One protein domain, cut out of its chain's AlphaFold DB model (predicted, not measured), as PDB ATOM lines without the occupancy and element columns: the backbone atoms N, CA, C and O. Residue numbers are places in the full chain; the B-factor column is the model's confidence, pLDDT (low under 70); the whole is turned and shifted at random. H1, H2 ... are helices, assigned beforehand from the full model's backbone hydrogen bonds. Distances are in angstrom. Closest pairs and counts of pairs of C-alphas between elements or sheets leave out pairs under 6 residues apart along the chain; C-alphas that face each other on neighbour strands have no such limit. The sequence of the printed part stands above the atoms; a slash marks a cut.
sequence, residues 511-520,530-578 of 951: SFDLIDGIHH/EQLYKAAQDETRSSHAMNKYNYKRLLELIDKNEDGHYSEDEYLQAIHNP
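AT A GLANCE: This is residues 511 to 520 and 530 to 578 of the 951 residues of an uncharacterized protein of Rahnella woolbedingensis (UniProt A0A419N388). A short helical hairpin, H1 and H2, has a third short helix, H3, near H2 at a slant, and the three helix centres make a loose triangle. Residues 557 to 567 loop out beyond H2 before H3, while residues 511 to 520, cut off from the rest, lie towards the opposite end of the long axis from the H1 to H2 link. The printed part has 59 residues, with three named helices in the order H1, H2, H3 and no named strand. The class is all helix, though under half of the residues, 26 of 59, are in named elements. It is only just loose, close to compact, with a radius of gyration of the C-alphas of 12.6 A and spans of 35 by 26 by 16 A.

HOW THE PARTS SIT: The longest helix is H2, residues 547 to 556. H1, residues 530 to 537, touches H2, and the closest C-alphas, those of Ala 536 and Lys 548, are 4.8 A apart. H1 and H2 form a helical hairpin, running opposite ways at a tilt of 37 degrees, only just steep. H3, residues 568 to 575, is close to H2 but not clearly touching, the closest C-alphas, those of Tyr 551 and Ala 574, being 7.2 A apart. H2 and H3 run opposite ways at a steep tilt of 52 degrees. H1 and H3 are also close but not clearly touching, with the C-alphas of Leu 532 and Ile 575 closest at 7.7 A. In H1, H2 and H3 every O i to N i+4 pair is within hydrogen-bond range.

IN THESE COORDINATES: H2 is 14.0 A from first to last C-alpha, beginning at C-alpha 547 (5.719, 0.428, 96.544). H1 begins at C-alpha 530 (14.207, 9.240, 95.726), and H3 ends at C-alpha 575 (16.850, -0.636, 94.179).

THE WHOLE: The C-alphas of Ser 511 and Ser 542, the two farthest apart, are 37.6 A apart. Residues 521 to 529 are not printed, and C-alphas 520 and 530 are 14.1 A apart across the cut. The link from H2 to H3 is long, and its residues 557 to 565 have pLDDT under 70.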
ATOM      1  N   SER A 511      32.338   6.090 100.636       91.00
ATOM      2  CA  SER A 511      32.912   4.752 100.452       91.00
ATOM      3  C   SER A 511      32.331   4.067  99.207       91.00
ATOM      4  O   SER A 511      31.243   4.421  98.757       91.00
ATOM      5  N   PHE A 512      33.036   3.075  98.655       93.25
ATOM      6  CA  PHE A 512      32.467   2.162  97.650       93.25
ATOM      7  C   PHE A 512      31.471   1.158  98.234       93.25
ATOM      8  O   PHE A 512      30.698   0.564  97.483       93.25
ATOM      9  N   ASP A 513      31.485   0.974  99.552       92.56
ATOM     10  CA  ASP A 513      30.428   0.288 100.284       92.56
ATOM     11  C   ASP A 513      29.252   1.255 100.483       92.56
ATOM     12  O   ASP A 513      29.363   2.243 101.212       92.56
ATOM     13  N   LEU A 514      28.162   1.042  99.737       91.81
ATOM     14  CA  LEU A 514      27.039   1.981  99.702       91.81
ATOM     15  C   LEU A 514      25.954   1.646 100.729       91.81
ATOM     16  O   LEU A 514      25.117   2.509 101.006       91.81
ATOM     17  N   ILE A 515      25.927   0.407 101.220       90.56
ATOM     18  CA  ILE A 515      24.886  -0.144 102.089       90.56
ATOM     19  C   ILE A 515      25.591  -1.009 103.144       90.56
ATOM     20  O   ILE A 515      25.590  -2.227 103.046       90.56
ATOM     21  N   ASP A 516      26.200  -0.356 104.132       85.75
ATOM     22  CA  ASP A 516      27.085  -0.981 105.133       85.75
ATOM     23  C   ASP A 516      26.348  -1.673 106.301       85.75
ATOM     24  O   ASP A 516      26.982  -2.161 107.237       85.75
ATOM     25  N   GLY A 517      25.009  -1.630 106.311       83.69
ATOM     26  CA  GLY A 517      24.164  -2.189 107.373       83.69
ATOM     27  C   GLY A 517      24.216  -1.447 108.720       83.69
ATOM     28  O   GLY A 517      23.492  -1.827 109.647       83.69
ATOM     29  N   ILE A 518      25.024  -0.385 108.830       80.25
ATOM     30  CA  ILE A 518      25.285   0.372 110.066       80.25
ATOM     31  C   ILE A 518      24.773   1.809 109.933       80.25
ATOM     32  O   ILE A 518      23.957   2.265 110.732       80.25
ATOM     33  N   HIS A 519      25.226   2.534 108.909       78.75
ATOM     34  CA  HIS A 519      24.860   3.925 108.670       78.75
ATOM     35  C   HIS A 519      23.790   4.021 107.589       78.75
ATOM     36  O   HIS A 519      23.878   3.411 106.521       78.75
ATOM     37  N   HIS A 520      22.768   4.841 107.839       79.19
ATOM     38  CA  HIS A 520      21.731   5.090 106.843       79.19
ATOM     39  C   HIS A 520      22.357   5.626 105.540       79.19
ATOM     40  O   HIS A 520      23.121   6.595 105.613       79.19
ATOM     41  N   GLU A 530      15.011   8.042  96.000       94.81
ATOM     42  CA  GLU A 530      14.207   9.240  95.726       94.81
ATOM     43  C   GLU A 530      13.633   9.224  94.298       94.81
ATOM     44  O   GLU A 530      12.451   9.523  94.103       94.81
ATOM     45  N   GLN A 531      14.425   8.817  93.297       95.12
ATOM     46  CA  GLN A 531      13.939   8.683  91.917       95.12
ATOM     47  C   GLN A 531      12.921   7.546  91.771       95.12
ATOM     48  O   GLN A 531      11.889   7.718  91.117       95.12
ATOM     49  N   LEU A 532      13.167   6.399  92.408       95.25
ATOM     50  CA  LEU A 532      12.226   5.276  92.402       95.25
ATOM     51  C   LEU A 532      10.951   5.596  93.190       95.25
ATOM     52  O   LEU A 532       9.861   5.204  92.778       95.25
ATOM     53  N   TYR A 533      11.056   6.366  94.277       95.06
ATOM     54  CA  TYR A 533       9.905   6.853  95.028       95.06
ATOM     55  C   TYR A 533       9.024   7.744  94.158       95.06
ATOM     56  O   TYR A 533       7.818   7.518  94.104       95.06
ATOM     57  N   LYS A 534       9.620   8.692  93.424       92.31
ATOM     58  CA  LYS A 534       8.893   9.539  92.473       92.31
ATOM     59  C   LYS A 534       8.167   8.698  91.418       92.31
ATOM     60  O   LYS A 534       6.969   8.865  91.227       92.31
ATOM     61  N   ALA A 535       8.855   7.727  90.812       90.88
ATOM     62  CA  ALA A 535       8.228   6.804  89.865       90.88
ATOM     63  C   ALA A 535       7.076   5.996  90.498       90.88
ATOM     64  O   ALA A 535       6.062   5.742  89.853       90.88
ATOM     65  N   ALA A 536       7.203   5.616  91.771       91.38
ATOM     66  CA  ALA A 536       6.163   4.908  92.511       91.38
ATOM     67  C   ALA A 536       4.975   5.796  92.918       91.38
ATOM     68  O   ALA A 536       3.885   5.276  93.164       91.38
ATOM     69  N   GLN A 537       5.157   7.117  93.012       89.56
ATOM     70  CA  GLN A 537       4.060   8.064  93.226       89.56
ATOM     71  C   GLN A 537       3.177   8.186  91.980       89.56
ATOM     72  O   GLN A 537       1.957   8.236  92.128       89.56
ATOM     73  N   ASP A 538       3.788   8.129  90.796       84.81
ATOM     74  CA  ASP A 538       3.114   8.200  89.491       84.81
ATOM     75  C   ASP A 538       2.526   6.839  89.038       84.81
ATOM     76  O   ASP A 538       2.004   6.693  87.930       84.81
ATOM     77  N   GLU A 539       2.606   5.806  89.883       83.25
ATOM     78  CA  GLU A 539       2.164   4.449  89.569       83.25
ATOM     79  C   GLU A 539       0.633   4.335  89.481       83.25
ATOM     80  O   GLU A 539      -0.104   4.629  90.424       83.25
ATOM     81  N   THR A 540       0.148   3.796  88.362       78.50
ATOM     82  CA  THR A 540      -1.291   3.622  88.100       78.50
ATOM     83  C   THR A 540      -1.772   2.183  88.286       78.50
ATOM     84  O   THR A 540      -2.979   1.938  88.389       78.50
ATOM     85  N   ARG A 541      -0.857   1.205  88.350       80.62
ATOM     86  CA  ARG A 541      -1.170  -0.213  88.564       80.62
ATOM     87  C   ARG A 541      -1.496  -0.448  90.035       80.62
ATOM     88  O   ARG A 541      -0.626  -0.382  90.900       80.62
ATOM     89  N   SER A 542      -2.742  -0.815  90.321       80.81
ATOM     90  CA  SER A 542      -3.216  -1.067  91.691       80.81
ATOM     91  C   SER A 542      -2.386  -2.113  92.444       80.81
ATOM     92  O   SER A 542      -2.140  -1.945  93.636       80.81
ATOM     93  N   SER A 543      -1.883  -3.142  91.754       82.88
ATOM     94  CA  SER A 543      -1.010  -4.174  92.335       82.88
ATOM     95  C   SER A 543       0.357  -3.659  92.805       82.88
ATOM     96  O   SER A 543       1.031  -4.354  93.556       82.88
ATOM     97  N   HIS A 544       0.760  -2.451  92.403       86.31
ATOM     98  CA  HIS A 544       2.063  -1.851  92.710       86.31
ATOM     99  C   HIS A 544       1.948  -0.632  93.643       86.31
ATOM    100  O   HIS A 544       2.963  -0.062  94.044       86.31
ATOM    101  N   ALA A 545       0.727  -0.255  94.044       83.62
ATOM    102  CA  ALA A 545       0.446   0.951  94.828       83.62
ATOM    103  C   ALA A 545       1.124   0.974  96.213       83.62
ATOM    104  O   ALA A 545       1.300   2.044  96.795       83.62
ATOM    105  N   MET A 546       1.515  -0.191  96.745       87.56
ATOM    106  CA  MET A 546       2.233  -0.300  98.020       87.56
ATOM    107  C   MET A 546       3.699   0.146  97.927       87.56
ATOM    108  O   MET A 546       4.269   0.565  98.933       87.56
ATOM    109  N   ASN A 547       4.299   0.129  96.732       89.88
ATOM    110  CA  ASN A 547       5.719   0.428  96.544       89.88
ATOM    111  C   ASN A 547       6.086   1.846  96.998       89.88
ATOM    112  O   ASN A 547       7.125   2.030  97.622       89.88
ATOM    113  N   LYS A 548       5.210   2.839  96.783       90.94
ATOM    114  CA  LYS A 548       5.454   4.212  97.253       90.94
ATOM    115  C   LYS A 548       5.602   4.290  98.773       90.94
ATOM    116  O   LYS A 548       6.421   5.050  99.267       90.94
ATOM    117  N   TYR A 549       4.837   3.490  99.519       89.06
ATOM    118  CA  TYR A 549       4.942   3.443 100.976       89.06
ATOM    119  C   TYR A 549       6.208   2.715 101.415       89.06
ATOM    120  O   TYR A 549       6.807   3.122 102.404       89.06
ATOM    121  N   ASN A 550       6.639   1.693 100.666       89.19
ATOM    122  CA  ASN A 550       7.918   1.036 100.911       89.19
ATOM    123  C   ASN A 550       9.087   2.011 100.720       89.19
ATOM    124  O   ASN A 550       9.860   2.217 101.647       89.19
ATOM    125  N   TYR A 551       9.168   2.694  99.574       92.31
ATOM    126  CA  TYR A 551      10.221   3.687  99.333       92.31
ATOM    127  C   TYR A 551      10.174   4.836 100.344       92.31
ATOM    128  O   TYR A 551      11.203   5.192 100.908       92.31
ATOM    129  N   LYS A 552       8.980   5.356 100.656       91.19
ATOM    130  CA  LYS A 552       8.799   6.360 101.712       91.19
ATOM    131  C   LYS A 552       9.320   5.863 103.064       91.19
ATOM    132  O   LYS A 552      10.013   6.600 103.747       91.19
ATOM    133  N   ARG A 553       9.023   4.615 103.445       88.31
ATOM    134  CA  ARG A 553       9.539   3.998 104.676       88.31
ATOM    135  C   ARG A 553      11.065   3.936 104.665       88.31
ATOM    136  O   ARG A 553      11.662   4.335 105.656       88.31
ATOM    137  N   LEU A 554      11.675   3.477 103.571       87.38
ATOM    138  CA  LEU A 554      13.136   3.392 103.444       87.38
ATOM    139  C   LEU A 554      13.808   4.776 103.530       87.38
ATOM    140  O   LEU A 554      14.895   4.902 104.085       87.38
ATOM    141  N   LEU A 555      13.135   5.817 103.030       86.75
ATOM    142  CA  LEU A 555      13.605   7.204 103.079       86.75
ATOM    143  C   LEU A 555      13.364   7.898 104.438       86.75
ATOM    144  O   LEU A 555      14.158   8.755 104.809       86.75
ATOM    145  N   GLU A 556      12.282   7.577 105.164       80.94
ATOM    146  CA  GLU A 556      11.812   8.357 106.331       80.94
ATOM    147  C   GLU A 556      11.843   7.633 107.693       80.94
ATOM    148  O   GLU A 556      11.743   8.293 108.729       80.94
ATOM    149  N   LEU A 557      11.852   6.294 107.737       63.66
ATOM    150  CA  LEU A 557      11.440   5.529 108.930       63.66
ATOM    151  C   LEU A 557      12.487   4.544 109.479       63.66
ATOM    152  O   LEU A 557      12.125   3.736 110.334       63.66
ATOM    153  N   ILE A 558      13.742   4.593 109.037       59.41
ATOM    154  CA  ILE A 558      14.755   3.578 109.382       59.41
ATOM    155  C   ILE A 558      15.773   4.105 110.400       59.41
ATOM    156  O   ILE A 558      16.172   5.260 110.325       59.41
ATOM    157  N   ASP A 559      16.101   3.240 111.366       58.06
ATOM    158  CA  ASP A 559      16.807   3.483 112.638       58.06
ATOM    159  C   ASP A 559      16.151   4.520 113.576       58.06
ATOM    160  O   ASP A 559      16.793   5.249 114.326       58.06
ATOM    161  N   LYS A 560      14.810   4.593 113.581       52.91
ATOM    162  CA  LYS A 560      14.064   5.425 114.552       52.91
ATOM    163  C   LYS A 560      14.296   5.035 116.014       52.91
ATOM    164  O   LYS A 560      13.939   5.801 116.907       52.91
ATOM    165  N   ASN A 561      14.760   3.816 116.251       57.62
ATOM    166  CA  ASN A 561      15.103   3.289 117.561       57.62
ATOM    167  C   ASN A 561      16.573   3.527 117.935       57.62
ATOM    168  O   ASN A 561      16.920   3.187 119.065       57.62
ATOM    169  N   GLU A 562      17.369   4.139 117.048       55.25
ATOM    170  CA  GLU A 562      18.793   4.454 117.241       55.25
ATOM    171  C   GLU A 562      19.600   3.228 117.716       55.25
ATOM    172  O   GLU A 562      20.494   3.343 118.557       55.25
ATOM    173  N   ASP A 563      19.238   2.034 117.230       63.78
ATOM    174  CA  ASP A 563      19.927   0.782 117.552       63.78
ATOM    175  C   ASP A 563      21.108   0.495 116.619       63.78
ATOM    176  O   ASP A 563      21.903  -0.402 116.910       63.78
ATOM    177  N   GLY A 564      21.255   1.292 115.555       58.41
ATOM    178  CA  GLY A 564      22.392   1.254 114.645       58.41
ATOM    179  C   GLY A 564      22.374   0.098 113.645       58.41
ATOM    180  O   GLY A 564      23.433  -0.223 113.108       58.41
ATOM    181  N   HIS A 565      21.222  -0.541 113.391       63.34
ATOM    182  CA  HIS A 565      21.119  -1.664 112.452       63.34
ATOM    183  C   HIS A 565      19.918  -1.555 111.492       63.34
ATOM    184  O   HIS A 565      18.773  -1.351 111.895       63.34
ATOM    185  N   TYR A 566      20.151  -1.778 110.191       79.00
ATOM    186  CA  TYR A 566      19.088  -1.924 109.183       79.00
ATOM    187  C   TYR A 566      19.361  -3.086 108.218       79.00
ATOM    188  O   TYR A 566      20.472  -3.595 108.124       79.00
ATOM    189  N   SER A 567      18.329  -3.540 107.499       84.38
ATOM    190  CA  SER A 567      18.462  -4.654 106.554       84.38
ATOM    191  C   SER A 567      18.995  -4.181 105.201       84.38
ATOM    192  O   SER A 567      18.284  -3.504 104.457       84.38
ATOM    193  N   GLU A 568      20.219  -4.584 104.856       87.56
ATOM    194  CA  GLU A 568      20.827  -4.347 103.536       87.56
ATOM    195  C   GLU A 568      19.966  -4.928 102.399       87.56
ATOM    196  O   GLU A 568      19.704  -4.263 101.392       87.56
ATOM    197  N   ASP A 569      19.440  -6.140 102.606       87.06
ATOM    198  CA  ASP A 569      18.565  -6.841 101.661       87.06
ATOM    199  C   ASP A 569      17.325  -6.022 101.283       87.06
ATOM    200  O   ASP A 569      16.915  -6.023 100.120       87.06
ATOM    201  N   GLU A 570      16.722  -5.292 102.229       88.00
ATOM    202  CA  GLU A 570      15.558  -4.450 101.931       88.00
ATOM    203  C   GLU A 570      15.906  -3.313 100.956       88.00
ATOM    204  O   GLU A 570      15.107  -3.002 100.067       88.00
ATOM    205  N   TYR A 571      17.096  -2.715 101.078       90.19
ATOM    206  CA  TYR A 571      17.566  -1.676 100.156       90.19
ATOM    207  C   TYR A 571      17.889  -2.259  98.787       90.19
ATOM    208  O   TYR A 571      17.449  -1.714  97.772       90.19
ATOM    209  N   LEU A 572      18.600  -3.386  98.745       90.69
ATOM    210  CA  LEU A 572      18.937  -4.066  97.496       90.69
ATOM    211  C   LEU A 572      17.681  -4.475  96.722       90.69
ATOM    212  O   LEU A 572      17.580  -4.200  95.525       90.69
ATOM    213  N   GLN A 573      16.683  -5.049  97.399       90.06
ATOM    214  CA  GLN A 573      15.394  -5.394  96.788       90.06
ATOM    215  C   GLN A 573      14.629  -4.159  96.297       90.06
ATOM    216  O   GLN A 573      13.940  -4.218  95.276       90.06
ATOM    217  N   ALA A 574      14.737  -3.031  97.004       91.12
ATOM    218  CA  ALA A 574      14.082  -1.790  96.616       91.12
ATOM    219  C   ALA A 574      14.738  -1.134  95.393       91.12
ATOM    220  O   ALA A 574      14.014  -0.677  94.501       91.12
ATOM    221  N   ILE A 575      16.075  -1.113  95.334       93.31
ATOM    222  CA  ILE A 575      16.850  -0.636  94.179       93.31
ATOM    223  C   ILE A 575      16.539  -1.513  92.966       93.31
ATOM    224  O   ILE A 575      16.120  -1.005  91.927       93.31
ATOM    225  N   HIS A 576      16.656  -2.834  93.116       92.00
ATOM    226  CA  HIS A 576      16.510  -3.804  92.027       92.00
ATOM    227  C   HIS A 576      15.078  -4.297  91.828       92.00
ATOM    228  O   HIS A 576      14.858  -5.403  91.338       92.00
ATOM    229  N   ASN A 577      14.084  -3.473  92.166       89.62
ATOM    230  CA  ASN A 577      12.683  -3.809  91.948       89.62
ATOM    231  C   ASN A 577      12.393  -3.917  90.435       89.62
ATOM    232  O   ASN A 577      12.396  -2.889  89.740       89.62
ATOM    233  N   PRO A 578      12.047  -5.111  89.905       86.88
ATOM    234  CA  PRO A 578      11.841  -5.302  88.467       86.88
ATOM    235  C   PRO A 578      10.763  -4.382  87.875       86.88
ATOM    236  O   PRO A 578      10.832  -4.009  86.704       86.88
TER     237      PRO A 578